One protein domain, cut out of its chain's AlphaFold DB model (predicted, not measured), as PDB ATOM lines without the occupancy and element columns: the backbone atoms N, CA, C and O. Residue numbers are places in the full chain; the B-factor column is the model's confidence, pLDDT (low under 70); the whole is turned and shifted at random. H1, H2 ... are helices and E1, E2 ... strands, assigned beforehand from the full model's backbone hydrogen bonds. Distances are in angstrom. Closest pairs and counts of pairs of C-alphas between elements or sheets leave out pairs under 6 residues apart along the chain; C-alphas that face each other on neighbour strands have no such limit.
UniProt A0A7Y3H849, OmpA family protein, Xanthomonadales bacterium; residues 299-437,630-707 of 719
ATOM      1  N   ALA A 299     -73.693 324.371 776.343       39.25
ATOM      2  CA  ALA A 299     -74.082 324.486 777.750       39.25
ATOM      3  C   ALA A 299     -75.526 324.013 778.005       39.25
ATOM      4  O   ALA A 299     -75.833 323.590 779.120       39.25
ATOM      5  N   GLY A 300     -76.385 324.029 776.979       45.25
ATOM      6  CA  GLY A 300     -77.799 323.655 777.087       45.25
ATOM      7  C   GLY A 300     -78.589 324.564 778.037       45.25
ATOM      8  O   GLY A 300     -78.137 325.654 778.384       45.25
ATOM      9  N   ASP A 301     -79.745 324.093 778.512       46.94
ATOM     10  CA  ASP A 301     -80.641 324.839 779.420       46.94
ATOM     11  C   ASP A 301     -80.135 324.885 780.883       46.94
ATOM     12  O   ASP A 301     -80.894 325.003 781.834       46.94
ATOM     13  N   ALA A 302     -78.825 324.733 781.092       41.16
ATOM     14  CA  ALA A 302     -78.188 324.739 782.410       41.16
ATOM     15  C   ALA A 302     -77.711 326.140 782.842       41.16
ATOM     16  O   ALA A 302     -76.976 326.265 783.823       41.16
ATOM     17  N   GLY A 303     -78.044 327.180 782.076       47.19
ATOM     18  CA  GLY A 303     -77.640 328.559 782.333       47.19
ATOM     19  C   GLY A 303     -78.368 329.184 783.526       47.19
ATOM     20  O   GLY A 303     -79.500 328.841 783.835       47.19
ATOM     21  N   LEU A 304     -77.708 330.141 784.186       57.38
ATOM     22  CA  LEU A 304     -78.318 330.953 785.250       57.38
ATOM     23  C   LEU A 304     -79.367 331.935 784.693       57.38
ATOM     24  O   LEU A 304     -80.275 332.356 785.404       57.38
ATOM     25  N   VAL A 305     -79.204 332.312 783.420       68.12
ATOM     26  CA  VAL A 305     -80.215 332.987 782.600       68.12
ATOM     27  C   VAL A 305     -80.915 331.915 781.787       68.12
ATOM     28  O   VAL A 305     -80.252 331.149 781.085       68.12
ATOM     29  N   VAL A 306     -82.231 331.884 781.903       78.50
ATOM     30  CA  VAL A 306     -83.092 330.911 781.242       78.50
ATOM     31  C   VAL A 306     -83.685 331.513 779.975       78.50
ATOM     32  O   VAL A 306     -83.656 330.884 778.921       78.50
ATOM     33  N   ASP A 307     -84.181 332.747 780.067       87.75
ATOM     34  CA  ASP A 307     -84.749 333.482 778.941       87.75
ATOM     35  C   ASP A 307     -84.635 334.995 779.165       87.75
ATOM     36  O   ASP A 307     -84.591 335.463 780.309       87.75
ATOM     37  N   ALA A 308     -84.627 335.760 778.080       86.56
ATOM     38  CA  ALA A 308     -84.586 337.209 778.089       86.56
ATOM     39  C   ALA A 308     -85.536 337.774 777.027       86.56
ATOM     40  O   ALA A 308     -85.549 337.368 775.866       86.56
ATOM     41  N   PHE A 309     -86.331 338.762 777.431       91.81
ATOM     42  CA  PHE A 309     -87.152 339.565 776.537       91.81
ATOM     43  C   PHE A 309     -86.604 340.991 776.533       91.81
ATOM     44  O   PHE A 309     -86.774 341.723 777.507       91.81
ATOM     45  N   GLY A 310     -85.938 341.386 775.447       87.12
ATOM     46  CA  GLY A 310     -85.224 342.661 775.346       87.12
ATOM     47  C   GLY A 310     -83.709 342.523 775.517       87.12
ATOM     48  O   GLY A 310     -83.169 341.425 775.551       87.12
ATOM     49  N   THR A 311     -83.011 343.656 775.593       78.94
ATOM     50  CA  THR A 311     -81.549 343.728 775.753       78.94
ATOM     51  C   THR A 311     -81.222 344.558 776.993       78.94
ATOM     52  O   THR A 311     -81.669 345.700 777.118       78.94
ATOM     53  N   VAL A 312     -80.434 344.016 777.920       65.12
ATOM     54  CA  VAL A 312     -80.048 344.721 779.155       65.12
ATOM     55  C   VAL A 312     -79.191 345.949 778.820       65.12
ATOM     56  O   VAL A 312     -78.367 345.924 777.905       65.12
ATOM     57  N   GLY A 313     -79.421 347.058 779.533       62.09
ATOM     58  CA  GLY A 313     -78.720 348.331 779.314       62.09
ATOM     59  C   GLY A 313     -79.126 349.078 778.035       62.09
ATOM     60  O   GLY A 313     -78.504 350.080 777.668       62.09
ATOM     61  N   ARG A 314     -80.160 348.607 777.324       69.81
ATOM     62  CA  ARG A 314     -80.753 349.297 776.179       69.81
ATOM     63  C   ARG A 314     -82.248 349.447 776.396       69.81
ATOM     64  O   ARG A 314     -82.937 348.467 776.604       69.81
ATOM     65  N   HIS A 315     -82.750 350.665 776.224       77.88
ATOM     66  CA  HIS A 315     -84.172 350.970 776.385       77.88
ATOM     67  C   HIS A 315     -84.682 351.658 775.119       77.88
ATOM     68  O   HIS A 315     -84.285 352.797 774.842       77.88
ATOM     69  N   PRO A 316     -85.483 350.985 774.275       79.75
ATOM     70  CA  PRO A 316     -86.049 351.625 773.097       79.75
ATOM     71  C   PRO A 316     -86.982 352.770 773.507       79.75
ATOM     72  O   PRO A 316     -87.537 352.790 774.594       79.75
ATOM     73  N   VAL A 317     -87.188 353.736 772.610       75.44
ATOM     74  CA  VAL A 317     -88.004 354.932 772.909       75.44
ATOM     75  C   VAL A 317     -89.495 354.607 773.075       75.44
ATOM     76  O   VAL A 317     -90.227 355.386 773.676       75.44
ATOM     77  N   SER A 318     -89.961 353.502 772.491       82.31
ATOM     78  CA  SER A 318     -91.390 353.155 772.446       82.31
ATOM     79  C   SER A 318     -91.646 351.703 772.814       82.31
ATOM     80  O   SER A 318     -92.414 351.456 773.728       82.31
ATOM     81  N   ALA A 319     -90.984 350.762 772.141       89.06
ATOM     82  CA  ALA A 319     -91.122 349.338 772.408       89.06
ATOM     83  C   ALA A 319     -89.943 348.542 771.857       89.06
ATOM     84  O   ALA A 319     -89.207 349.010 770.980       89.06
ATOM     85  N   TRP A 320     -89.805 347.315 772.344       89.56
ATOM     86  CA  TRP A 320     -88.989 346.291 771.716       89.56
ATOM     87  C   TRP A 320     -89.589 345.866 770.380       89.56
ATOM     88  O   TRP A 320     -90.795 345.668 770.270       89.56
ATOM     89  N   GLY A 321     -88.741 345.713 769.362       85.56
ATOM     90  CA  GLY A 321     -89.143 345.286 768.023       85.56
ATOM     91  C   GLY A 321     -89.218 346.391 766.978       85.56
ATOM     92  O   GLY A 321     -88.698 347.496 767.142       85.56
ATOM     93  N   SER A 322     -89.804 346.055 765.829       78.56
ATOM     94  CA  SER A 322     -89.964 346.995 764.720       78.56
ATOM     95  C   SER A 322     -91.175 346.639 763.859       78.56
ATOM     96  O   SER A 322     -91.455 345.466 763.615       78.56
ATOM     97  N   ALA A 323     -91.869 347.668 763.361       75.94
ATOM     98  CA  ALA A 323     -93.075 347.531 762.542       75.94
ATOM     99  C   ALA A 323     -94.181 346.712 763.244       75.94
ATOM    100  O   ALA A 323     -94.550 347.044 764.367       75.94
ATOM    101  N   ASP A 324     -94.715 345.683 762.581       79.69
ATOM    102  CA  ASP A 324     -95.905 344.937 763.014       79.69
ATOM    103  C   ASP A 324     -95.631 343.929 764.149       79.69
ATOM    104  O   ASP A 324     -96.561 343.277 764.603       79.69
ATOM    105  N   ILE A 325     -94.373 343.757 764.587       87.12
ATOM    106  CA  ILE A 325     -94.011 342.902 765.730       87.12
ATOM    107  C   ILE A 325     -93.263 343.758 766.744       87.12
ATOM    108  O   ILE A 325     -92.073 344.045 766.575       87.12
ATOM    109  N   ASN A 326     -93.983 344.200 767.769       90.19
ATOM    110  CA  ASN A 326     -93.441 345.004 768.854       90.19
ATOM    111  C   ASN A 326     -94.207 344.767 770.165       90.19
ATOM    112  O   ASN A 326     -95.258 344.138 770.140       90.19
ATOM    113  N   SER A 327     -93.665 345.245 771.283       89.75
ATOM    114  CA  SER A 327     -94.231 345.078 772.631       89.75
ATOM    115  C   SER A 327     -95.218 346.165 773.079       89.75
ATOM    116  O   SER A 327     -95.747 346.054 774.175       89.75
ATOM    117  N   ASP A 328     -95.455 347.230 772.306       89.56
ATOM    118  CA  ASP A 328     -96.362 348.320 772.710       89.56
ATOM    119  C   ASP A 328     -97.788 348.002 772.271       89.56
ATOM    120  O   ASP A 328     -98.080 348.021 771.076       89.56
ATOM    121  N   GLN A 329     -98.691 347.757 773.221       88.94
ATOM    122  CA  GLN A 329    -100.101 347.442 772.969       88.94
ATOM    123  C   GLN A 329    -100.312 346.187 772.112       88.94
ATOM    124  O   GLN A 329    -101.235 346.167 771.289       88.94
ATOM    125  N   HIS A 330     -99.461 345.177 772.282       90.06
ATOM    126  CA  HIS A 330     -99.574 343.904 771.583       90.06
ATOM    127  C   HIS A 330     -99.366 342.733 772.536       90.06
ATOM    128  O   HIS A 330     -98.533 342.776 773.446       90.06
ATOM    129  N   THR A 331    -100.023 341.629 772.207       93.12
ATOM    130  CA  THR A 331     -99.619 340.306 772.660       93.12
ATOM    131  C   THR A 331     -98.532 339.762 771.743       93.12
ATOM    132  O   THR A 331     -98.630 339.801 770.511       93.12
ATOM    133  N   LEU A 332     -97.472 339.234 772.335       93.81
ATOM    134  CA  LEU A 332     -96.405 338.529 771.648       93.81
ATOM    135  C   LEU A 332     -96.414 337.077 772.102       93.81
ATOM    136  O   LEU A 332     -96.175 336.786 773.268       93.81
ATOM    137  N   ARG A 333     -96.639 336.164 771.155       93.62
ATOM    138  CA  ARG A 333     -96.594 334.714 771.383       93.62
ATOM    139  C   ARG A 333     -95.352 334.118 770.763       93.62
ATOM    140  O   ARG A 333     -95.041 334.380 769.596       93.62
ATOM    141  N   ARG A 334     -94.637 333.300 771.521       91.88
ATOM    142  CA  ARG A 334     -93.447 332.598 771.052       91.88
ATOM    143  C   ARG A 334     -93.834 331.662 769.906       91.88
ATOM    144  O   ARG A 334     -94.851 330.970 769.952       91.88
ATOM    145  N   LYS A 335     -93.037 331.636 768.838       90.62
ATOM    146  CA  LYS A 335     -93.284 330.743 767.696       90.62
ATOM    147  C   LYS A 335     -93.144 329.280 768.139       90.62
ATOM    148  O   LYS A 335     -92.170 328.973 768.817       90.62
ATOM    149  N   PRO A 336     -93.953 328.342 767.610       84.94
ATOM    150  CA  PRO A 336     -93.837 326.909 767.931       84.94
ATOM    151  C   PRO A 336     -92.500 326.249 767.538       84.94
ATOM    152  O   PRO A 336     -92.260 325.081 767.830       84.94
ATOM    153  N   THR A 337     -91.652 326.951 766.781       82.50
ATOM    154  CA  THR A 337     -90.303 326.495 766.410       82.50
ATOM    155  C   THR A 337     -89.238 326.870 767.435       82.50
ATOM    156  O   THR A 337     -88.107 326.405 767.316       82.50
ATOM    157  N   VAL A 338     -89.561 327.754 768.377       82.94
ATOM    158  CA  VAL A 338     -88.663 328.141 769.460       82.94
ATOM    159  C   VAL A 338     -88.845 327.128 770.576       82.94
ATOM    160  O   VAL A 338     -89.950 326.936 771.066       82.94
ATOM    161  N   TYR A 339     -87.760 326.444 770.917       76.94
ATOM    162  CA  TYR A 339     -87.765 325.333 771.868       76.94
ATOM    163  C   TYR A 339     -86.977 325.641 773.144       76.94
ATOM    164  O   TYR A 339     -86.773 324.765 773.970       76.94
ATOM    165  N   ARG A 340     -86.465 326.862 773.287       77.81
ATOM    166  CA  ARG A 340     -85.750 327.309 774.481       77.81
ATOM    167  C   ARG A 340     -85.767 328.831 774.569       77.81
ATOM    168  O   ARG A 340     -85.995 329.502 773.558       77.81
ATOM    169  N   GLY A 341     -85.511 329.346 775.763       80.75
ATOM    170  CA  GLY A 341     -85.312 330.770 775.989       80.75
ATOM    171  C   GLY A 341     -84.027 331.308 775.357       80.75
ATOM    172  O   GLY A 341     -83.162 330.543 774.921       80.75
ATOM    173  N   ASP A 342     -83.926 332.632 775.286       79.38
ATOM    174  CA  ASP A 342     -82.715 333.356 774.916       79.38
ATOM    175  C   ASP A 342     -81.861 333.653 776.167       79.38
ATOM    176  O   ASP A 342     -82.239 334.477 776.998       79.38
ATOM    177  N   PRO A 343     -80.707 332.987 776.354       71.75
ATOM    178  CA  PRO A 343     -79.879 333.189 777.538       71.75
ATOM    179  C   PRO A 343     -78.913 334.383 777.418       71.75
ATOM    180  O   PRO A 343     -78.124 334.626 778.341       71.75
ATOM    181  N   LEU A 344     -78.891 335.081 776.277       68.00
ATOM    182  CA  LEU A 344     -77.944 336.154 775.991       68.00
ATOM    183  C   LEU A 344     -78.573 337.514 776.330       68.00
ATOM    184  O   LEU A 344     -79.570 337.932 775.765       68.00
ATOM    185  N   LEU A 345     -77.987 338.231 777.291       61.97
ATOM    186  CA  LEU A 345     -78.575 339.482 777.800       61.97
ATOM    187  C   LEU A 345     -78.192 340.716 776.982       61.97
ATOM    188  O   LEU A 345     -78.834 341.764 777.091       61.97
ATOM    189  N   LEU A 346     -77.089 340.621 776.241       61.78
ATOM    190  CA  LEU A 346     -76.448 341.757 775.581       61.78
ATOM    191  C   LEU A 346     -76.558 341.722 774.058       61.78
ATOM    192  O   LEU A 346     -76.158 342.696 773.409       61.78
ATOM    193  N   ASP A 347     -77.035 340.628 773.465       63.91
ATOM    194  CA  ASP A 347     -77.216 340.592 772.024       63.91
ATOM    195  C   ASP A 347     -78.503 341.334 771.611       63.91
ATOM    196  O   ASP A 347     -79.396 341.605 772.424       63.91
ATOM    197  N   PRO A 348     -78.567 341.818 770.357       76.12
ATOM    198  CA  PRO A 348     -79.704 342.609 769.919       76.12
ATOM    199  C   PRO A 348     -80.991 341.782 769.902       76.12
ATOM    200  O   PRO A 348     -81.121 340.857 769.103       76.12
ATOM    201  N   PHE A 349     -81.981 342.208 770.683       84.00
ATOM    202  CA  PHE A 349     -83.302 341.594 770.663       84.00
ATOM    203  C   PHE A 349     -84.045 341.899 769.349       84.00
ATOM    204  O   PHE A 349     -84.364 343.057 769.047       84.00
ATOM    205  N   ASP A 350     -84.338 340.855 768.567       84.38
ATOM    206  CA  ASP A 350     -85.179 340.909 767.365       84.38
ATOM    207  C   ASP A 350     -86.414 340.009 767.542       84.38
ATOM    208  O   ASP A 350     -86.365 338.811 767.239       84.38
ATOM    209  N   PRO A 351     -87.564 340.565 767.968       85.88
ATOM    210  CA  PRO A 351     -88.740 339.751 768.225       85.88
ATOM    211  C   PRO A 351     -89.294 339.106 766.952       85.88
ATOM    212  O   PRO A 351     -89.979 338.091 767.028       85.88
ATOM    213  N   SER A 352     -88.969 339.618 765.760       86.06
ATOM    214  CA  SER A 352     -89.434 339.019 764.506       86.06
ATOM    215  C   SER A 352     -88.833 337.638 764.241       86.06
ATOM    216  O   SER A 352     -89.394 336.870 763.450       86.06
ATOM    217  N   ALA A 353     -87.727 337.289 764.906       86.75
ATOM    218  CA  ALA A 353     -87.104 335.977 764.821       86.75
ATOM    219  C   ALA A 353     -87.896 334.921 765.606       86.75
ATOM    220  O   ALA A 353     -88.166 333.841 765.070       86.75
ATOM    221  N   GLU A 354     -88.374 335.265 766.799       88.75
ATOM    222  CA  GLU A 354     -88.839 334.290 767.798       88.75
ATOM    223  C   GLU A 354     -90.313 334.436 768.184       88.75
ATOM    224  O   GLU A 354     -90.906 333.487 768.691       88.75
ATOM    225  N   TRP A 355     -90.936 335.570 767.869       92.94
ATOM    226  CA  TRP A 355     -92.285 335.913 768.306       92.94
ATOM    227  C   TRP A 355     -93.234 336.154 767.130       92.94
ATOM    228  O   TRP A 355     -92.834 336.491 766.009       92.94
ATOM    229  N   VAL A 356     -94.521 335.960 767.394       91.75
ATOM    230  CA  VAL A 356     -95.651 336.344 766.552       91.75
ATOM    231  C   VAL A 356     -96.426 337.410 767.307       91.75
ATOM    232  O   VAL A 356     -96.746 337.223 768.476       91.75
ATOM    233  N   SER A 357     -96.721 338.520 766.637       91.19
ATOM    234  CA  SER A 357     -97.512 339.589 767.231       91.19
ATOM    235  C   SER A 357     -98.994 339.437 766.931       91.19
ATOM    236  O   SER A 357     -99.403 338.998 765.851       91.19
ATOM    237  N   HIS A 358     -99.766 339.816 767.931       89.81
ATOM    238  CA  HIS A 358    -101.195 339.691 768.067       89.81
ATOM    239  C   HIS A 358    -101.711 341.048 768.559       89.81
ATOM    240  O   HIS A 358    -101.113 341.676 769.428       89.81
ATOM    241  N   THR A 359    -102.763 341.560 767.924       82.56
ATOM    242  CA  THR A 359    -103.335 342.880 768.259       82.56
ATOM    243  C   THR A 359    -104.343 342.810 769.409       82.56
ATOM    244  O   THR A 359    -104.881 343.830 769.831       82.56
ATOM    245  N   ASP A 360    -104.688 341.593 769.817       79.44
ATOM    246  CA  ASP A 360    -105.348 341.242 771.065       79.44
ATOM    247  C   ASP A 360    -104.390 341.503 772.230       79.44
ATOM    248  O   ASP A 360    -103.216 341.172 772.127       79.44
ATOM    249  N   ASN A 361    -104.895 342.098 773.314       83.50
ATOM    250  CA  ASN A 361    -104.188 342.285 774.592       83.50
ATOM    251  C   ASN A 361    -105.020 341.677 775.733       83.50
ATOM    252  O   ASN A 361    -105.032 342.206 776.838       83.50
ATOM    253  N   ASP A 362    -105.818 340.661 775.415       86.81
ATOM    254  CA  ASP A 362    -106.792 340.020 776.292       86.81
ATOM    255  C   ASP A 362    -106.348 338.583 776.616       86.81
ATOM    256  O   ASP A 362    -105.223 338.187 776.324       86.81
ATOM    257  N   ALA A 363    -107.219 337.798 777.247       89.06
ATOM    258  CA  ALA A 363    -106.910 336.428 777.642       89.06
ATOM    259  C   ALA A 363    -106.871 335.418 776.479       89.06
ATOM    260  O   ALA A 363    -106.621 334.232 776.707       89.06
ATOM    261  N   VAL A 364    -107.167 335.831 775.240       89.06
ATOM    262  CA  VAL A 364    -107.141 334.914 774.095       89.06
ATOM    263  C   VAL A 364    -105.731 334.346 773.952       89.06
ATOM    264  O   VAL A 364    -104.760 335.071 774.095       89.06
ATOM    265  N   GLY A 365    -105.607 333.050 773.664       84.75
ATOM    266  CA  GLY A 365    -104.324 332.394 773.385       84.75
ATOM    267  C   GLY A 365    -103.454 332.066 774.601       84.75
ATOM    268  O   GLY A 365    -102.566 331.231 774.452       84.75
ATOM    269  N   LEU A 366    -103.759 332.613 775.785       89.81
ATOM    270  CA  LEU A 366    -103.167 332.128 777.030       89.81
ATOM    271  C   LEU A 366    -103.473 330.636 777.211       89.81
ATOM    272  O   LEU A 366    -104.567 330.159 776.906       89.81
ATOM    273  N   LEU A 367    -102.499 329.914 777.751       90.62
ATOM    274  CA  LEU A 367    -102.459 328.470 777.971       90.62
ATOM    275  C   LEU A 367    -102.448 327.615 776.689       90.62
ATOM    276  O   LEU A 367    -102.424 326.386 776.782       90.62
ATOM    277  N   ASP A 368    -102.447 328.224 775.497       88.00
ATOM    278  CA  ASP A 368    -102.497 327.501 774.218       88.00
ATOM    279  C   ASP A 368    -101.100 327.197 773.637       88.00
ATOM    280  O   ASP A 368    -101.000 326.632 772.538       88.00
ATOM    281  N   HIS A 369    -100.006 327.552 774.327       86.56
ATOM    282  CA  HIS A 369     -98.661 327.251 773.838       86.56
ATOM    283  C   HIS A 369     -98.445 325.736 773.727       86.56
ATOM    284  O   HIS A 369     -98.655 324.981 774.674       86.56
ATOM    285  N   GLN A 370     -97.998 325.281 772.555       77.44
ATOM    286  CA  GLN A 370     -97.664 323.878 772.320       77.44
ATOM    287  C   GLN A 370     -96.331 323.746 771.601       77.44
ATOM    288  O   GLN A 370     -96.080 324.395 770.579       77.44
ATOM    289  N   TYR A 371     -95.512 322.827 772.106       76.44
ATOM    290  CA  TYR A 371     -94.255 322.432 771.501       76.44
ATOM    291  C   TYR A 371     -94.188 320.904 771.365       76.44
ATOM    292  O   TYR A 371     -94.027 320.188 772.349       76.44
ATOM    293  N   ASP A 372     -94.271 320.409 770.128       67.00
ATOM    294  CA  ASP A 372     -94.348 318.968 769.821       67.00
ATOM    295  C   ASP A 372     -93.107 318.431 769.075       67.00
ATOM    296  O   ASP A 372     -93.138 317.340 768.495       67.00
ATOM    297  N   ASN A 373     -92.019 319.207 769.010       67.25
ATOM    298  CA  ASN A 373     -90.851 318.886 768.181       67.25
ATOM    299  C   ASN A 373     -89.655 318.354 769.000       67.25
ATOM    300  O   ASN A 373     -89.586 318.490 770.211       67.25
ATOM    301  N   ASP A 374     -88.701 317.709 768.327       62.97
ATOM    302  CA  ASP A 374     -87.410 317.270 768.889       62.97
ATOM    303  C   ASP A 374     -86.349 318.319 768.494       62.97
ATOM    304  O   ASP A 374     -86.307 318.676 767.305       62.97
ATOM    305  N   PRO A 375     -85.513 318.839 769.418       67.94
ATOM    306  CA  PRO A 375     -85.317 318.446 770.825       67.94
ATOM    307  C   PRO A 375     -86.400 318.924 771.787       67.94
ATOM    308  O   PRO A 375     -86.950 320.005 771.613       67.94
ATOM    309  N   ILE A 376     -86.674 318.107 772.810       65.38
ATOM    310  CA  ILE A 376     -87.541 318.474 773.936       65.38
ATOM    311  C   ILE A 376     -86.773 319.495 774.800       65.38
ATOM    312  O   ILE A 376     -85.636 319.191 775.182       65.38
ATOM    313  N   PRO A 377     -87.351 320.677 775.085       69.62
ATOM    314  CA  PRO A 377     -86.805 321.653 776.023       69.62
ATOM    315  C   PRO A 377     -86.512 320.987 777.372       69.62
ATOM    316  O   PRO A 377     -87.129 319.988 777.717       69.62
ATOM    317  N   THR A 378     -85.568 321.487 778.164       67.69
ATOM    318  CA  THR A 378     -85.290 320.919 779.498       67.69
ATOM    319  C   THR A 378     -85.562 321.882 780.646       67.69
ATOM    320  O   THR A 378     -85.310 321.528 781.797       67.69
ATOM    321  N   ASP A 379     -86.125 323.050 780.335       76.00
ATOM    322  CA  ASP A 379     -86.406 324.130 781.279       76.00
ATOM    323  C   ASP A 379     -87.694 324.896 780.880       76.00
ATOM    324  O   ASP A 379     -88.274 324.642 779.815       76.00
ATOM    325  N   VAL A 380     -88.162 325.794 781.749       87.50
ATOM    326  CA  VAL A 380     -89.263 326.729 781.476       87.50
ATOM    327  C   VAL A 380     -88.748 327.933 780.686       87.50
ATOM    328  O   VAL A 380     -87.595 328.309 780.826       87.50
ATOM    329  N   PHE A 381     -89.564 328.570 779.853       90.25
ATOM    330  CA  PHE A 381     -89.167 329.797 779.141       90.25
ATOM    331  C   PHE A 381     -90.381 330.685 778.847       90.25
ATOM    332  O   PHE A 381     -91.517 330.248 779.020       90.25
ATOM    333  N   LEU A 382     -90.156 331.927 778.414       93.75
ATOM    334  CA  LEU A 382     -91.218 332.892 778.130       93.75
ATOM    335  C   LEU A 382     -91.964 332.470 776.852       93.75
ATOM    336  O   LEU A 382     -91.401 332.486 775.751       93.75
ATOM    337  N   SER A 383     -93.235 332.092 776.981       94.12
ATOM    338  CA  SER A 383     -94.087 331.681 775.858       94.12
ATOM    339  C   SER A 383     -95.028 332.785 775.392       94.12
ATOM    340  O   SER A 383     -95.319 332.864 774.195       94.12
ATOM    341  N   GLU A 384     -95.455 333.671 776.290       94.88
ATOM    342  CA  GLU A 384     -96.352 334.777 775.963       94.88
ATOM    343  C   GLU A 384     -96.028 336.025 776.788       94.88
ATOM    344  O   GLU A 384     -95.708 335.952 777.974       94.88
ATOM    345  N   TYR A 385     -96.100 337.179 776.133       95.12
ATOM    346  CA  TYR A 385     -95.948 338.502 776.726       95.12
ATOM    347  C   TYR A 385     -97.151 339.334 776.297       95.12
ATOM    348  O   TYR A 385     -97.351 339.540 775.099       95.12
ATOM    349  N   ILE A 386     -97.946 339.813 777.251       95.00
ATOM    350  CA  ILE A 386     -99.111 340.661 776.982       95.00
ATOM    351  C   ILE A 386     -98.863 342.026 777.595       95.00
ATOM    352  O   ILE A 386     -98.579 342.134 778.788       95.00
ATOM    353  N   GLU A 387     -99.018 343.064 776.784       90.94
ATOM    354  CA  GLU A 387     -98.954 344.450 777.217       90.94
ATOM    355  C   GLU A 387    -100.035 345.245 776.491       90.94
ATOM    356  O   GLU A 387    -100.131 345.215 775.264       90.94
ATOM    357  N   GLY A 388    -100.877 345.958 777.233       91.62
ATOM    358  CA  GLY A 388    -101.942 346.737 776.617       91.62
ATOM    359  C   GLY A 388    -102.828 347.470 777.604       91.62
ATOM    360  O   GLY A 388    -102.830 347.166 778.786       91.62
ATOM    361  N   TRP A 389    -103.622 348.429 777.132       93.38
ATOM    362  CA  TRP A 389    -104.737 348.956 777.925       93.38
ATOM    363  C   TRP A 389    -105.728 347.841 778.265       93.38
ATOM    364  O   TRP A 389    -106.149 347.117 777.360       93.38
ATOM    365  N   ASN A 390    -106.142 347.766 779.529       93.56
ATOM    366  CA  ASN A 390    -107.225 346.874 779.936       93.56
ATOM    367  C   ASN A 390    -108.589 347.385 779.421       93.56
ATOM    368  O   ASN A 390    -108.724 348.496 778.882       93.56
ATOM    369  N   SER A 391    -109.632 346.577 779.579       93.19
ATOM    370  CA  SER A 391    -110.974 346.886 779.086       93.19
ATOM    371  C   SER A 391    -111.591 348.124 779.754       93.19
ATOM    372  O   SER A 391    -112.342 348.863 779.105       93.19
ATOM    373  N   GLU A 392    -111.255 348.403 781.019       92.38
ATOM    374  CA  GLU A 392    -111.713 349.596 781.740       92.38
ATOM    375  C   GLU A 392    -111.093 350.884 781.174       92.38
ATOM    376  O   GLU A 392    -111.817 351.841 780.872       92.38
ATOM    377  N   ALA A 393    -109.782 350.896 780.929       92.88
ATOM    378  CA  ALA A 393    -109.092 352.002 780.272       92.88
ATOM    379  C   ALA A 393    -109.605 352.217 778.843       92.88
ATOM    380  O   ALA A 393    -109.819 353.352 778.403       92.88
ATOM    381  N   LEU A 394    -109.854 351.140 778.090       91.94
ATOM    382  CA  LEU A 394    -110.374 351.233 776.724       91.94
ATOM    383  C   LEU A 394    -111.786 351.832 776.651       91.94
ATOM    384  O   LEU A 394    -112.125 352.452 775.637       91.94
ATOM    385  N   ALA A 395    -112.582 351.726 777.721       94.25
ATOM    386  CA  ALA A 395    -113.888 352.375 777.823       94.25
ATOM    387  C   ALA A 395    -113.797 353.907 777.993       94.25
ATOM    388  O   ALA A 395    -114.791 354.611 777.768       94.25
ATOM    389  N   LYS A 396    -112.618 354.432 778.354       94.88
ATOM    390  CA  LYS A 396    -112.349 355.861 778.560       94.88
ATOM    391  C   LYS A 396    -111.720 356.506 777.309       94.88
ATOM    392  O   LYS A 396    -111.013 355.837 776.538       94.88
ATOM    393  N   PRO A 397    -111.947 357.817 777.075       94.81
ATOM    394  CA  PRO A 397    -111.166 358.595 776.113       94.81
ATOM    395  C   PRO A 397    -109.664 358.479 776.400       94.81
ATOM    396  O   PRO A 397    -109.272 358.381 777.558       94.81
ATOM    397  N   ALA A 398    -108.822 358.517 775.364       91.44
ATOM    398  CA  ALA A 398    -107.379 358.294 775.503       91.44
ATOM    399  C   ALA A 398    -106.703 359.268 776.487       91.44
ATOM    400  O   ALA A 398    -105.733 358.902 777.139       91.44
ATOM    401  N   GLU A 399    -107.224 360.489 776.613       93.12
ATOM    402  CA  GLU A 399    -106.711 361.519 777.520       93.12
ATOM    403  C   GLU A 399    -107.090 361.295 778.996       93.12
ATOM    404  O   GLU A 399    -106.557 361.979 779.867       93.12
ATOM    405  N   GLU A 400    -108.025 360.381 779.269       92.75
ATOM    406  CA  GLU A 400    -108.564 360.075 780.601       92.75
ATOM    407  C   GLU A 400    -108.132 358.692 781.116       92.75
ATOM    408  O   GLU A 400    -108.566 358.288 782.194       92.75
ATOM    409  N   ARG A 401    -107.308 357.957 780.357       92.31
ATOM    410  CA  ARG A 401    -106.808 356.633 780.754       92.31
ATOM    411  C   ARG A 401    -105.748 356.765 781.833       92.31
ATOM    412  O   ARG A 401    -104.817 357.559 781.680       92.31
ATOM    413  N   ASP A 402    -105.888 355.975 782.889       88.94
ATOM    414  CA  ASP A 402    -104.862 355.859 783.916       88.94
ATOM    415  C   ASP A 402    -103.742 354.940 783.399       88.94
ATOM    416  O   ASP A 402    -104.057 353.829 782.983       88.94
ATOM    417  N   PRO A 403    -102.464 355.367 783.364       83.56
ATOM    418  CA  PRO A 403    -101.343 354.535 782.924       83.56
ATOM    419  C   PRO A 403    -101.211 353.176 783.619       83.56
ATOM    420  O   PRO A 403    -100.618 352.281 783.014       83.56
ATOM    421  N   ASP A 404    -101.745 353.030 784.833       83.38
ATOM    422  CA  ASP A 404    -101.700 351.777 785.590       83.38
ATOM    423  C   ASP A 404    -102.795 350.779 785.154       83.38
ATOM    424  O   ASP A 404    -102.633 349.581 785.355       83.38
ATOM    425  N   GLU A 405    -103.854 351.228 784.461       91.06
ATOM    426  CA  GLU A 405    -104.947 350.382 783.947       91.06
ATOM    427  C   GLU A 405    -104.525 349.606 782.685       91.06
ATOM    428  O   GLU A 405    -104.993 349.843 781.558       91.06
ATOM    429  N   ARG A 406    -103.580 348.683 782.864       91.12
ATOM    430  CA  ARG A 406    -102.972 347.900 781.791       91.12
ATOM    431  C   ARG A 406    -102.997 346.409 782.080       91.12
ATOM    432  O   ARG A 406    -102.652 345.966 783.168       91.12
ATOM    433  N   ASN A 407    -103.294 345.649 781.034       94.88
ATOM    434  CA  ASN A 407    -102.983 344.234 780.969       94.88
ATOM    435  C   ASN A 407    -101.465 344.102 780.850       94.88
ATOM    436  O   ASN A 407    -100.865 344.600 779.893       94.88
ATOM    437  N   ARG A 408    -100.861 343.454 781.843       94.50
ATOM    438  CA  ARG A 408     -99.455 343.050 781.841       94.50
ATOM    439  C   ARG A 408     -99.405 341.608 782.290       94.50
ATOM    440  O   ARG A 408     -99.763 341.301 783.427       94.50
ATOM    441  N   VAL A 409     -99.007 340.731 781.382       96.12
ATOM    442  CA  VAL A 409     -99.031 339.287 781.617       96.12
ATOM    443  C   VAL A 409     -97.770 338.666 781.057       96.12
ATOM    444  O   VAL A 409     -97.326 339.030 779.968       96.12
ATOM    445  N   LEU A 410     -97.222 337.715 781.803       96.38
ATOM    446  CA  LEU A 410     -96.206 336.798 781.318       96.38
ATOM    447  C   LEU A 410     -96.718 335.377 781.457       96.38
ATOM    448  O   LEU A 410     -97.175 334.977 782.526       96.38
ATOM    449  N   GLU A 411     -96.582 334.614 780.386       96.12
ATOM    450  CA  GLU A 411     -96.736 333.172 780.420       96.12
ATOM    451  C   GLU A 411     -95.364 332.516 780.323       96.12
ATOM    452  O   GLU A 411     -94.553 332.839 779.447       96.12
ATOM    453  N   LEU A 412     -95.122 331.580 781.233       95.00
ATOM    454  CA  LEU A 412     -94.000 330.660 781.182       95.00
ATOM    455  C   LEU A 412     -94.505 329.307 780.699       95.00
ATOM    456  O   LEU A 412     -95.507 328.812 781.205       95.00
ATOM    457  N   TYR A 413     -93.791 328.672 779.780       93.12
ATOM    458  CA  TYR A 413     -94.093 327.319 779.323       93.12
ATOM    459  C   TYR A 413     -93.025 326.349 779.805       93.12
ATOM    460  O   TYR A 413     -91.837 326.552 779.547       93.12
ATOM    461  N   ASN A 414     -93.441 325.272 780.472       90.88
ATOM    462  CA  ASN A 414     -92.564 324.162 780.808       90.88
ATOM    463  C   ASN A 414     -92.474 323.205 779.623       90.88
ATOM    464  O   ASN A 414     -93.270 322.281 779.474       90.88
ATOM    465  N   GLY A 415     -91.454 323.395 778.796       82.31
ATOM    466  CA  GLY A 415     -91.219 322.518 777.660       82.31
ATOM    467  C   GLY A 415     -90.569 321.177 778.000       82.31
ATOM    468  O   GLY A 415     -90.307 320.397 777.085       82.31
ATOM    469  N   SER A 416     -90.284 320.909 779.276       80.25
ATOM    470  CA  SER A 416     -89.581 319.705 779.710       80.25
ATOM    471  C   SER A 416     -90.473 318.476 779.860       80.25
ATOM    472  O   SER A 416     -91.698 318.543 779.837       80.25
ATOM    473  N   ASP A 417     -89.831 317.313 780.009       83.75
ATOM    474  CA  ASP A 417     -90.498 316.031 780.251       83.75
ATOM    475  C   ASP A 417     -90.824 315.782 781.736       83.75
ATOM    476  O   ASP A 417     -91.198 314.665 782.110       83.75
ATOM    477  N   LYS A 418     -90.655 316.799 782.590       84.44
ATOM    478  CA  LYS A 418     -90.850 316.729 784.041       84.44
ATOM    479  C   LYS A 418     -91.561 317.963 784.558       84.44
ATOM    480  O   LYS A 418     -91.474 319.036 783.976       84.44
ATOM    481  N   ASP A 419     -92.198 317.812 785.706       86.06
ATOM    482  CA  ASP A 419     -92.748 318.950 786.428       86.06
ATOM    483  C   ASP A 419     -91.601 319.788 787.012       86.06
ATOM    484  O   ASP A 419     -90.615 319.232 787.514       86.06
ATOM    485  N   ILE A 420     -91.737 321.110 786.941       83.25
ATOM    486  CA  ILE A 420     -90.778 322.081 787.476       83.25
ATOM    487  C   ILE A 420     -91.465 322.860 788.596       83.25
ATOM    488  O   ILE A 420     -92.555 323.388 788.401       83.25
ATOM    489  N   ASP A 421     -90.838 322.938 789.767       80.25
ATOM    490  CA  ASP A 421     -91.306 323.790 790.866       80.25
ATOM    491  C   ASP A 421     -90.495 325.082 790.843       80.25
ATOM    492  O   ASP A 421     -89.336 325.101 791.258       80.25
ATOM    493  N   LEU A 422     -91.116 326.166 790.375       76.50
ATOM    494  CA  LEU A 422     -90.475 327.467 790.203       76.50
ATOM    495  C   LEU A 422     -89.856 327.986 791.505       76.50
ATOM    496  O   LEU A 422     -88.800 328.607 791.478       76.50
ATOM    497  N   GLY A 423     -90.457 327.681 792.654       62.66
ATOM    498  CA  GLY A 423     -89.909 328.082 793.941       62.66
ATOM    499  C   GLY A 423     -88.731 327.204 794.340       62.66
ATOM    500  O   GLY A 423     -87.672 327.697 794.722       62.66
ATOM    501  N   SER A 424     -88.905 325.883 794.326       59.44
ATOM    502  CA  SER A 424     -87.871 324.933 794.778       59.44
ATOM    503  C   SER A 424     -86.649 324.883 793.866       59.44
ATOM    504  O   SER A 424     -85.536 324.731 794.367       59.44
ATOM    505  N   ASP A 425     -86.843 325.098 792.571       62.50
ATOM    506  CA  ASP A 425     -85.780 325.286 791.584       62.50
ATOM    507  C   ASP A 425     -85.308 326.753 791.483       62.50
ATOM    508  O   ASP A 425     -84.486 327.074 790.634       62.50
ATOM    509  N   GLN A 426     -85.809 327.621 792.372       63.06
ATOM    510  CA  GLN A 426     -85.436 329.024 792.590       63.06
ATOM    511  C   GLN A 426     -85.402 329.885 791.314       63.06
ATOM    512  O   GLN A 426     -84.422 330.570 791.010       63.06
ATOM    513  N   TYR A 427     -86.515 329.890 790.591       76.00
ATOM    514  CA  TYR A 427     -86.768 330.817 789.502       76.00
ATOM    515  C   TYR A 427     -87.185 332.191 790.011       76.00
ATOM    516  O   TYR A 427     -87.894 332.348 791.008       76.00
ATOM    517  N   PHE A 428     -86.749 333.211 789.287       70.38
ATOM    518  CA  PHE A 428     -87.104 334.594 789.549       70.38
ATOM    519  C   PHE A 428     -87.036 335.400 788.255       70.38
ATOM    520  O   PHE A 428     -86.305 335.069 787.321       70.38
ATOM    521  N   LEU A 429     -87.828 336.460 788.215       81.88
ATOM    522  CA  LEU A 429     -87.927 337.399 787.118       81.88
ATOM    523  C   LEU A 429     -87.274 338.717 787.524       81.88
ATOM    524  O   LEU A 429     -87.583 339.278 788.572       81.88
ATOM    525  N   GLU A 430     -86.401 339.229 786.677       78.56
ATOM    526  CA  GLU A 430     -85.784 340.540 786.823       78.56
ATOM    527  C   GLU A 430     -86.355 341.500 785.778       78.56
ATOM    528  O   GLU A 430     -86.455 341.155 784.600       78.56
ATOM    529  N   ILE A 431     -86.693 342.718 786.199       81.06
ATOM    530  CA  ILE A 431     -87.164 343.786 785.314       81.06
ATOM    531  C   ILE A 431     -86.114 344.894 785.287       81.06
ATOM    532  O   ILE A 431     -85.768 345.474 786.319       81.06
ATOM    533  N   TYR A 432     -85.637 345.218 784.094       78.94
ATOM    534  CA  TYR A 432     -84.684 346.288 783.819       78.94
ATOM    535  C   TYR A 432     -85.396 347.400 783.048       78.94
ATOM    536  O   TYR A 432     -86.001 347.131 782.017       78.94
ATOM    537  N   GLY A 433     -85.314 348.650 783.509       74.25
ATOM    538  CA  GLY A 433     -85.992 349.783 782.867       74.25
ATOM    539  C   GLY A 433     -85.152 351.058 782.872       74.25
ATOM    540  O   GLY A 433     -84.238 351.193 783.683       74.25
ATOM    541  N   ALA A 434     -85.474 352.007 781.986       62.28
ATOM    542  CA  ALA A 434     -84.721 353.254 781.823       62.28
ATOM    543  C   ALA A 434     -84.728 354.091 783.120       62.28
ATOM    544  O   ALA A 434     -85.761 354.611 783.548       62.28
ATOM    545  N   GLY A 435     -83.569 354.211 783.772       53.91
ATOM    546  CA  GLY A 435     -83.482 354.668 785.158       53.91
ATOM    547  C   GLY A 435     -84.024 356.077 785.457       53.91
ATOM    548  O   GLY A 435     -83.607 357.063 784.857       53.91
ATOM    549  N   THR A 436     -84.849 356.182 786.509       34.22
ATOM    550  CA  THR A 436     -84.631 357.120 787.635       34.22
ATOM    551  C   THR A 436     -85.128 356.520 788.959       34.22
ATOM    552  O   THR A 436     -85.969 357.089 789.644       34.22
ATOM    553  N   ILE A 437     -84.551 355.393 789.373       32.50
ATOM    554  CA  ILE A 437     -84.405 355.058 790.798       32.50
ATOM    555  C   ILE A 437     -82.957 354.586 790.969       32.50
ATOM    556  O   ILE A 437     -82.499 353.788 790.154       32.50
ATOM    557  N   THR A 630     -98.247 325.398 781.369       94.06
ATOM    558  CA  THR A 630     -97.927 326.826 781.436       94.06
ATOM    559  C   THR A 630     -98.115 327.364 782.850       94.06
ATOM    560  O   THR A 630     -98.777 326.743 783.679       94.06
ATOM    561  N   PHE A 631     -97.492 328.506 783.126       94.25
ATOM    562  CA  PHE A 631     -97.618 329.250 784.371       94.25
ATOM    563  C   PHE A 631     -97.796 330.731 784.058       94.25
ATOM    564  O   PHE A 631     -96.926 331.339 783.428       94.25
ATOM    565  N   VAL A 632     -98.918 331.306 784.476       95.50
ATOM    566  CA  VAL A 632     -99.323 332.666 784.108       95.50
ATOM    567  C   VAL A 632     -99.175 333.611 785.295       95.50
ATOM    568  O   VAL A 632     -99.754 333.405 786.360       95.50
ATOM    569  N   ILE A 633     -98.429 334.692 785.084       92.38
ATOM    570  CA  ILE A 633     -98.255 335.785 786.040       92.38
ATOM    571  C   ILE A 633     -98.954 337.008 785.456       92.38
ATOM    572  O   ILE A 633     -98.609 337.442 784.357       92.38
ATOM    573  N   ALA A 634     -99.909 337.575 786.184       93.44
ATOM    574  CA  ALA A 634    -100.651 338.758 785.772       93.44
ATOM    575  C   ALA A 634    -100.455 339.919 786.750       93.44
ATOM    576  O   ALA A 634    -100.346 339.736 787.965       93.44
ATOM    577  N   TYR A 635    -100.446 341.131 786.207       93.25
ATOM    578  CA  TYR A 635    -100.533 342.357 786.988       93.25
ATOM    579  C   TYR A 635    -101.934 342.518 787.579       93.25
ATOM    580  O   TYR A 635    -102.916 342.139 786.941       93.25
ATOM    581  N   ASP A 636    -102.031 343.065 788.788       88.38
ATOM    582  CA  ASP A 636    -103.280 343.164 789.552       88.38
ATOM    583  C   ASP A 636    -104.345 344.068 788.914       88.38
ATOM    584  O   ASP A 636    -105.533 343.825 789.113       88.38
ATOM    585  N   GLU A 637    -103.937 345.024 788.081       91.81
ATOM    586  CA  GLU A 637    -104.838 345.862 787.271       91.81
ATOM    587  C   GLU A 637    -105.173 345.260 785.886       91.81
ATOM    588  O   GLU A 637    -105.759 345.934 785.032       91.81
ATOM    589  N   SER A 638    -104.801 344.002 785.618       94.88
ATOM    590  CA  SER A 638    -105.200 343.316 784.379       94.88
ATOM    591  C   SER A 638    -106.694 342.967 784.389       94.88
ATOM    592  O   SER A 638    -107.326 342.871 785.441       94.88
ATOM    593  N   ASP A 639    -107.270 342.743 783.207       95.75
ATOM    594  CA  ASP A 639    -108.676 342.373 783.045       95.75
ATOM    595  C   ASP A 639    -109.060 341.153 783.907       95.75
ATOM    596  O   ASP A 639    -108.282 340.213 784.084       95.75
ATOM    597  N   GLU A 640    -110.299 341.146 784.413       93.88
ATOM    598  CA  GLU A 640    -110.830 340.078 785.283       93.88
ATOM    599  C   GLU A 640    -110.664 338.688 784.646       93.88
ATOM    600  O   GLU A 640    -110.245 337.748 785.308       93.88
ATOM    601  N   GLU A 641    -110.880 338.569 783.332       94.56
ATOM    602  CA  GLU A 641    -110.697 337.310 782.594       94.56
ATOM    603  C   GLU A 641    -109.247 336.793 782.642       94.56
ATOM    604  O   GLU A 641    -109.027 335.588 782.716       94.56
ATOM    605  N   ILE A 642    -108.256 337.691 782.640       94.50
ATOM    606  CA  ILE A 642    -106.834 337.341 782.750       94.50
ATOM    607  C   ILE A 642    -106.502 336.946 784.192       94.50
ATOM    608  O   ILE A 642    -105.862 335.923 784.423       94.50
ATOM    609  N   THR A 643    -106.933 337.748 785.168       91.12
ATOM    610  CA  THR A 643    -106.620 337.502 786.586       91.12
ATOM    611  C   THR A 643    -107.303 336.245 787.135       91.12
ATOM    612  O   THR A 643    -106.760 335.617 788.039       91.12
ATOM    613  N   GLU A 644    -108.439 335.824 786.567       90.38
ATOM    614  CA  GLU A 644    -109.075 334.532 786.870       90.38
ATOM    615  C   GLU A 644    -108.308 333.322 786.302       90.38
ATOM    616  O   GLU A 644    -108.430 332.220 786.842       90.38
ATOM    617  N   ILE A 645    -107.543 333.510 785.221       91.12
ATOM    618  CA  ILE A 645    -106.714 332.469 784.589       91.12
ATOM    619  C   ILE A 645    -105.329 332.386 785.240       91.12
ATOM    620  O   ILE A 645    -104.745 331.304 785.286       91.12
ATOM    621  N   ALA A 646    -104.802 333.511 785.722       90.31
ATOM    622  CA  ALA A 646    -103.442 333.612 786.228       90.31
ATOM    623  C   ALA A 646    -103.180 332.726 787.458       90.31
ATOM    624  O   ALA A 646    -103.957 332.704 788.413       90.31
ATOM    625  N   ASP A 647    -102.025 332.060 787.471       89.81
ATOM    626  CA  ASP A 647    -101.526 331.324 788.636       89.81
ATOM    627  C   ASP A 647    -101.081 332.270 789.756       89.81
ATOM    628  O   ASP A 647    -101.183 331.931 790.940       89.81
ATOM    629  N   VAL A 648    -100.581 333.451 789.377       82.00
ATOM    630  CA  VAL A 648    -100.153 334.523 790.282       82.00
ATOM    631  C   VAL A 648    -100.695 335.860 789.789       82.00
ATOM    632  O   VAL A 648    -100.459 336.254 788.648       82.00
ATOM    633  N   VAL A 649    -101.351 336.595 790.685       80.62
ATOM    634  CA  VAL A 649    -101.756 337.990 790.469       80.62
ATOM    635  C   VAL A 649    -100.947 338.874 791.413       80.62
ATOM    636  O   VAL A 649    -100.983 338.675 792.629       80.62
ATOM    637  N   THR A 650    -100.187 339.826 790.872       77.94
ATOM    638  CA  THR A 650     -99.273 340.656 791.666       77.94
ATOM    639  C   THR A 650     -99.093 342.059 791.099       77.94
ATOM    640  O   THR A 650     -98.807 342.237 789.916       77.94
ATOM    641  N   GLY A 651     -99.130 343.067 791.972       74.56
ATOM    642  CA  GLY A 651     -98.752 344.442 791.634       74.56
ATOM    643  C   GLY A 651     -97.252 344.641 791.368       74.56
ATOM    644  O   GLY A 651     -96.827 345.745 791.035       74.56
ATOM    645  N   GLN A 652     -96.431 343.595 791.511       73.94
ATOM    646  CA  GLN A 652     -95.004 343.636 791.164       73.94
ATOM    647  C   GLN A 652     -94.758 343.462 789.658       73.94
ATOM    648  O   GLN A 652     -93.715 343.850 789.143       73.94
ATOM    649  N   LEU A 653     -95.710 342.901 788.899       82.62
ATOM    650  CA  LEU A 653     -95.539 342.687 787.456       82.62
ATOM    651  C   LEU A 653     -95.810 343.974 786.650       82.62
ATOM    652  O   LEU A 653     -96.618 344.014 785.727       82.62
ATOM    653  N   ASN A 654     -95.139 345.063 787.012       83.88
ATOM    654  CA  ASN A 654     -95.371 346.398 786.469       83.88
ATOM    655  C   ASN A 654     -94.333 346.757 785.395       83.88
ATOM    656  O   ASN A 654     -93.651 347.773 785.504       83.88
ATOM    657  N   PHE A 655     -94.135 345.912 784.381       89.56
ATOM    658  CA  PHE A 655     -93.187 346.200 783.296       89.56
ATOM    659  C   PHE A 655     -93.740 347.204 782.270       89.56
ATOM    660  O   PHE A 655     -94.950 347.339 782.070       89.56
ATOM    661  N   LEU A 656     -92.841 347.911 781.590       88.06
ATOM    662  CA  LEU A 656     -93.153 348.802 780.471       88.06
ATOM    663  C   LEU A 656     -92.829 348.131 779.124       88.06
ATOM    664  O   LEU A 656     -91.982 347.238 779.082       88.06
ATOM    665  N   PRO A 657     -93.396 348.609 777.997       87.12
ATOM    666  CA  PRO A 657     -93.051 348.108 776.660       87.12
ATOM    667  C   PRO A 657     -91.559 348.210 776.316       87.12
ATOM    668  O   PRO A 657     -91.077 347.549 775.397       87.12
ATOM    669  N   THR A 658     -90.833 349.080 777.015       86.81
ATOM    670  CA  THR A 658     -89.409 349.356 776.821       86.81
ATOM    671  C   THR A 658     -88.509 348.601 777.789       86.81
ATOM    672  O   THR A 658     -87.294 348.670 777.634       86.81
ATOM    673  N   ASP A 659     -89.080 347.937 778.795       87.69
ATOM    674  CA  ASP A 659     -88.306 347.242 779.816       87.69
ATOM    675  C   ASP A 659     -87.769 345.918 779.276       87.69
ATOM    676  O   ASP A 659     -88.400 345.267 778.443       87.69
ATOM    677  N   THR A 660     -86.601 345.521 779.767       86.38
ATOM    678  CA  THR A 660     -86.038 344.193 779.527       86.38
ATOM    679  C   THR A 660     -86.429 343.277 780.675       86.38
ATOM    680  O   THR A 660     -86.259 343.630 781.844       86.38
ATOM    681  N   LEU A 661     -86.929 342.092 780.343       90.75
ATOM    682  CA  LEU A 661     -87.269 341.052 781.304       90.75
ATOM    683  C   LEU A 661     -86.242 339.936 781.225       90.75
ATOM    684  O   LEU A 661     -85.893 339.502 780.130       90.75
ATOM    685  N   VAL A 662     -85.785 339.454 782.374       81.56
ATOM    686  CA  VAL A 662     -84.838 338.343 782.439       81.56
ATOM    687  C   VAL A 662     -85.374 337.286 783.387       81.56
ATOM    688  O   VAL A 662     -85.521 337.530 784.583       81.56
ATOM    689  N   LEU A 663     -85.657 336.103 782.851       86.62
ATOM    690  CA  LEU A 663     -85.979 334.924 783.634       86.62
ATOM    691  C   LEU A 663     -84.678 334.232 784.032       86.62
ATOM    692  O   LEU A 663     -83.865 333.844 783.186       86.62
ATOM    693  N   ARG A 664     -84.485 334.056 785.333       73.31
ATOM    694  CA  ARG A 664     -83.316 333.396 785.898       73.31
ATOM    695  C   ARG A 664     -83.705 332.227 786.775       73.31
ATOM    696  O   ARG A 664     -84.821 332.154 787.282       73.31
ATOM    697  N   ARG A 665     -82.724 331.355 786.989       67.94
ATOM    698  CA  ARG A 665     -82.804 330.204 787.880       67.94
ATOM    699  C   ARG A 665     -81.560 330.153 788.758       67.94
ATOM    700  O   ARG A 665     -80.445 330.010 788.255       67.94
ATOM    701  N   PHE A 666     -81.740 330.264 790.071       54.31
ATOM    702  CA  PHE A 666     -80.694 329.962 791.044       54.31
ATOM    703  C   PHE A 666     -80.855 328.510 791.486       54.31
ATOM    704  O   PHE A 666     -81.900 328.122 791.973       54.31
ATOM    705  N   GLY A 667     -79.814 327.692 791.358       44.09
ATOM    706  CA  GLY A 667     -79.854 326.336 791.903       44.09
ATOM    707  C   GLY A 667     -80.711 325.333 791.114       44.09
ATOM    708  O   GLY A 667     -81.610 325.643 790.340       44.09
ATOM    709  N   GLY A 668     -80.320 324.069 791.251       37.06
ATOM    710  CA  GLY A 668     -80.766 322.947 790.430       37.06
ATOM    711  C   GLY A 668     -79.561 322.095 790.039       37.06
ATOM    712  O   GLY A 668     -78.479 322.624 789.788       37.06
ATOM    713  N   SER A 669     -79.725 320.769 789.978       34.16
ATOM    714  CA  SER A 669     -78.619 319.818 789.707       34.16
ATOM    715  C   SER A 669     -77.807 320.115 788.430       34.16
ATOM    716  O   SER A 669     -76.693 319.621 788.282       34.16
ATOM    717  N   ARG A 670     -78.342 320.930 787.505       34.22
ATOM    718  CA  ARG A 670     -77.683 321.343 786.254       34.22
ATOM    719  C   ARG A 670     -77.189 322.795 786.238       34.22
ATOM    720  O   ARG A 670     -76.114 323.025 785.689       34.22
ATOM    721  N   ALA A 671     -77.891 323.733 786.889       32.50
ATOM    722  CA  ALA A 671     -77.453 325.130 787.040       32.50
ATOM    723  C   ALA A 671     -76.109 325.241 787.788       32.50
ATOM    724  O   ALA A 671     -75.310 326.134 787.539       32.50
ATOM    725  N   LEU A 672     -75.806 324.255 788.634       32.84
ATOM    726  CA  LEU A 672     -74.589 324.175 789.445       32.84
ATOM    727  C   LEU A 672     -73.324 323.744 788.677       32.84
ATOM    728  O   LEU A 672     -72.281 323.513 789.294       32.84
ATOM    729  N   SER A 673     -73.356 323.617 787.344       33.94
ATOM    730  CA  SER A 673     -72.114 323.364 786.609       33.94
ATOM    731  C   SER A 673     -71.276 324.650 786.540       33.94
ATOM    732  O   SER A 673     -71.688 325.651 785.955       33.94
ATOM    733  N   CYS A 674     -70.056 324.619 787.094       33.28
ATOM    734  CA  CYS A 674     -69.102 325.738 787.016       33.28
ATOM    735  C   CYS A 674     -68.920 326.271 785.583       33.28
ATOM    736  O   CYS A 674     -68.651 327.456 785.389       33.28
ATOM    737  N   ASN A 675     -69.078 325.400 784.582       36.84
ATOM    738  CA  ASN A 675     -69.013 325.750 783.170       36.84
ATOM    739  C   ASN A 675     -70.182 326.656 782.760       36.84
ATOM    740  O   ASN A 675     -69.934 327.706 782.178       36.84
ATOM    741  N   ALA A 676     -71.427 326.313 783.102       37.97
ATOM    742  CA  ALA A 676     -72.601 327.113 782.744       37.97
ATOM    743  C   ALA A 676     -72.558 328.524 783.355       37.97
ATOM    744  O   ALA A 676     -72.803 329.501 782.649       37.97
ATOM    745  N   HIS A 677     -72.140 328.653 784.620       38.72
ATOM    746  CA  HIS A 677     -71.908 329.961 785.252       38.72
ATOM    747  C   HIS A 677     -70.782 330.749 784.569       38.72
ATOM    748  O   HIS A 677     -70.922 331.943 784.313       38.72
ATOM    749  N   THR A 678     -69.671 330.083 784.241       40.66
ATOM    750  CA  THR A 678     -68.519 330.711 783.575       40.66
ATOM    751  C   THR A 678     -68.884 331.233 782.185       40.66
ATOM    752  O   THR A 678     -68.510 332.351 781.829       40.66
ATOM    753  N   TYR A 679     -69.638 330.458 781.402       44.22
ATOM    754  CA  TYR A 679     -70.098 330.871 780.078       44.22
ATOM    755  C   TYR A 679     -71.131 331.998 780.172       44.22
ATOM    756  O   TYR A 679     -70.958 333.017 779.505       44.22
ATOM    757  N   ALA A 680     -72.130 331.885 781.055       41.06
ATOM    758  CA  ALA A 680     -73.108 332.949 781.284       41.06
ATOM    759  C   ALA A 680     -72.436 334.270 781.701       41.06
ATOM    760  O   ALA A 680     -72.813 335.329 781.208       41.06
ATOM    761  N   PHE A 681     -71.405 334.222 782.550       39.34
ATOM    762  CA  PHE A 681     -70.651 335.409 782.957       39.34
ATOM    763  C   PHE A 681     -69.815 336.004 781.810       39.34
ATOM    764  O   PHE A 681     -69.845 337.209 781.591       39.34
ATOM    765  N   LEU A 682     -69.099 335.183 781.034       41.25
ATOM    766  CA  LEU A 682     -68.245 335.660 779.934       41.25
ATOM    767  C   LEU A 682     -69.030 336.288 778.773       41.25
ATOM    768  O   LEU A 682     -68.527 337.219 778.142       41.25
ATOM    769  N   PHE A 683     -70.228 335.779 778.474       44.81
ATOM    770  CA  PHE A 683     -71.060 336.297 777.383       44.81
ATOM    771  C   PHE A 683     -71.898 337.506 777.797       44.81
ATOM    772  O   PHE A 683     -72.048 338.427 776.997       44.81
ATOM    773  N   ASN A 684     -72.369 337.542 779.047       38.19
ATOM    774  CA  ASN A 684     -73.134 338.675 779.569       38.19
ATOM    775  C   ASN A 684     -72.248 339.804 780.124       38.19
ATOM    776  O   ASN A 684     -72.742 340.905 780.321       38.19
ATOM    777  N   TYR A 685     -70.948 339.565 780.339       39.25
ATOM    778  CA  TYR A 685     -69.980 340.570 780.802       39.25
ATOM    779  C   TYR A 685     -68.626 340.440 780.069       39.25
ATOM    780  O   TYR A 685     -67.599 340.133 780.687       39.25
ATOM    781  N   PRO A 686     -68.575 340.642 778.737       34.75
ATOM    782  CA  PRO A 686     -67.341 340.473 777.981       34.75
ATOM    783  C   PRO A 686     -66.271 341.484 778.434       34.75
ATOM    784  O   PRO A 686     -66.557 342.679 778.557       34.75
ATOM    785  N   PRO A 687     -65.005 341.066 778.643       32.06
ATOM    786  CA  PRO A 687     -63.936 341.995 778.988       32.06
ATOM    787  C   PRO A 687     -63.699 342.971 777.827       32.06
ATOM    788  O   PRO A 687     -63.290 342.579 776.732       32.06
ATOM    789  N   TYR A 688     -63.939 344.263 778.063       31.92
ATOM    790  CA  TYR A 688     -63.703 345.314 777.073       31.92
ATOM    791  C   TYR A 688     -62.246 345.303 776.583       31.92
ATOM    792  O   TYR A 688     -61.304 345.514 777.352       31.92
ATOM    793  N   ILE A 689     -62.047 345.178 775.266       28.33
ATOM    794  CA  ILE A 689     -60.783 345.559 774.626       28.33
ATOM    795  C   ILE A 689     -60.748 347.090 774.577       28.33
ATOM    796  O   ILE A 689     -61.133 347.717 773.591       28.33
ATOM    797  N   LEU A 690     -60.300 347.718 775.665       26.27
ATOM    798  CA  LEU A 690     -60.030 349.152 775.688       26.27
ATOM    799  C   LEU A 690     -58.894 349.457 774.697       26.27
ATOM    800  O   LEU A 690     -57.741 349.081 774.897       26.27
ATOM    801  N   THR A 691     -59.200 350.182 773.619       26.27
ATOM    802  CA  THR A 691     -58.254 350.551 772.547       26.27
ATOM    803  C   THR A 691     -57.202 351.595 772.954       26.27
ATOM    804  O   THR A 691     -56.560 352.203 772.098       26.27
ATOM    805  N   THR A 692     -56.979 351.819 774.250       26.36
ATOM    806  CA  THR A 692     -55.890 352.662 774.760       26.36
ATOM    807  C   THR A 692     -55.331 352.094 776.062       26.36
ATOM    808  O   THR A 692     -56.121 351.769 776.946       26.36
ATOM    809  N   PRO A 693     -53.994 352.041 776.235       26.39
ATOM    810  CA  PRO A 693     -53.364 351.583 777.464       26.39
ATOM    811  C   PRO A 693     -53.492 352.683 778.521       26.39
ATOM    812  O   PRO A 693     -52.601 353.512 778.704       26.39
ATOM    813  N   LYS A 694     -54.637 352.731 779.192       26.55
ATOM    814  CA  LYS A 694     -54.737 353.310 780.526       26.55
ATOM    815  C   LYS A 694     -54.951 352.149 781.477       26.55
ATOM    816  O   LYS A 694     -55.743 351.259 781.195       26.55
ATOM    817  N   THR A 695     -54.138 352.151 782.522       28.34
ATOM    818  CA  THR A 695     -54.141 351.246 783.665       28.34
ATOM    819  C   THR A 695     -55.545 350.731 783.961       28.34
ATOM    820  O   THR A 695     -56.447 351.533 784.201       28.34
ATOM    821  N   LEU A 696     -55.706 349.402 783.923       26.50
ATOM    822  CA  LEU A 696     -56.839 348.702 784.520       26.50
ATOM    823  C   LEU A 696     -57.026 349.275 785.925       26.50
ATOM    824  O   LEU A 696     -56.152 349.113 786.776       26.50
ATOM    825  N   GLN A 697     -58.118 350.001 786.154       26.27
ATOM    826  CA  GLN A 697     -58.557 350.191 787.525       26.27
ATOM    827  C   GLN A 697     -59.098 348.841 788.007       26.27
ATOM    828  O   GLN A 697     -59.762 348.158 787.224       26.27
ATOM    829  N   PRO A 698     -58.790 348.426 789.243       29.00
ATOM    830  CA  PRO A 698     -59.349 347.211 789.812       29.00
ATOM    831  C   PRO A 698     -60.873 347.315 789.809       29.00
ATOM    832  O   PRO A 698     -61.430 348.128 790.547       29.00
ATOM    833  N   LEU A 699     -61.546 346.517 788.984       30.72
ATOM    834  CA  LEU A 699     -62.952 346.213 789.217       30.72
ATOM    835  C   LEU A 699     -62.996 345.405 790.515       30.72
ATOM    836  O   LEU A 699     -62.311 344.393 790.645       30.72
ATOM    837  N   ILE A 700     -63.702 345.928 791.512       30.19
ATOM    838  CA  ILE A 700     -63.906 345.259 792.794       30.19
ATOM    839  C   ILE A 700     -64.918 344.145 792.539       30.19
ATOM    840  O   ILE A 700     -66.052 344.429 792.163       30.19
ATOM    841  N   ASP A 701     -64.500 342.896 792.724       31.17
ATOM    842  CA  ASP A 701     -65.412 341.759 792.812       31.17
ATOM    843  C   ASP A 701     -66.255 341.901 794.098       31.17
ATOM    844  O   ASP A 701     -65.676 341.950 795.193       31.17
ATOM    845  N   PRO A 702     -67.595 341.991 794.005       30.38
ATOM    846  CA  PRO A 702     -68.474 342.092 795.168       30.38
ATOM    847  C   PRO A 702     -68.417 340.867 796.092       30.38
ATOM    848  O   PRO A 702     -68.788 340.988 797.256       30.38
ATOM    849  N   ILE A 703     -67.950 339.710 795.605       33.00
ATOM    850  CA  ILE A 703     -67.889 338.454 796.366       33.00
ATOM    851  C   ILE A 703     -66.656 338.420 797.285       33.00
ATOM    852  O   ILE A 703     -66.727 337.923 798.407       33.00
ATOM    853  N   CYS A 704     -65.523 338.981 796.852       28.11
ATOM    854  CA  CYS A 704     -64.232 338.771 797.523       28.11
ATOM    855  C   CYS A 704     -63.762 339.919 798.439       28.11
ATOM    856  O   CYS A 704     -62.720 339.797 799.091       28.11
ATOM    857  N   GLY A 705     -64.476 341.050 798.492       27.59
ATOM    858  CA  GLY A 705     -64.239 342.127 799.470       27.59
ATOM    859  C   GLY A 705     -62.827 342.745 799.490       27.59
ATOM    860  O   GLY A 705     -62.498 343.479 800.422       27.59
ATOM    861  N   SER A 706     -61.974 342.479 798.493       27.98
ATOM    862  CA  SER A 706     -60.575 342.927 798.454       27.98
ATOM    863  C   SER A 706     -60.204 343.495 797.079       27.98
ATOM    864  O   SER A 706     -60.575 342.912 796.061       27.98
ATOM    865  N   PRO A 707     -59.444 344.605 797.002       26.89
ATOM    866  CA  PRO A 707     -59.063 345.196 795.723       26.89
ATOM    867  C   PRO A 707     -58.051 344.315 794.970       26.89
ATOM    868  O   PRO A 707     -56.989 343.966 795.489       26.89
TER     869      PRO A 707
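AT A GLANCE: This is residues 299 to 437 and 630 to 707 of the 719 residues of the protein "OmpA family protein" of Xanthomonadales bacterium (UniProt A0A7Y3H849). With little regular structure, long loops surround a sandwich of two antiparallel sheets, partly face to face: E3-E2-E4-E5-E7 and E1-E8-E6. Residues 687 to 696 and 700 to 705 stick out. The 217 printed residues, mixed in class, under half in named elements, include five named helices and eight named strands: H1 E1 E2 H2 E3 E4 H3 E5 E6 E7 H4 E8 H5. The whole is compact (radius of gyration of the C-alphas 18.8 A), spanning 60 by 43 by 32 A.

IN THESE COORDINATES: H1 is residues 299 to 302, from C-alpha 299 at (-74.082, 324.486, 777.750); E1 305 to 309; E2 331 to 334; H2 351 to 354; E3 355 to 358; E4 380 to 389, 27.3 A; H3 391 to 394; E5 406 to 414, 25.9 A; E6 427 to 432; E7 630 to 634; H4 640 to 645; E8 660 to 665; H5 674 to 684, to C-alpha 684 at (-73.134, 338.675, 779.569).

HOW THE PARTS SIT: E4 and E5 are antiparallel, N 386 and O 409 2.9 A apart; in the other sheet N 309 of E1 and O 661 of E8 are 2.8 A apart. H4 is on the larger sheet, height 8.8 A; H2 and H3 only graze it. H5, with every O i to N i+4 pair within hydrogen-bond range, touches H1.

THE WHOLE: Residues 438 to 629 are not printed, a gap of 32.7 A. In this predicted model 72 printed residues are under 70 in pLDDT, among them residues 665 to 707.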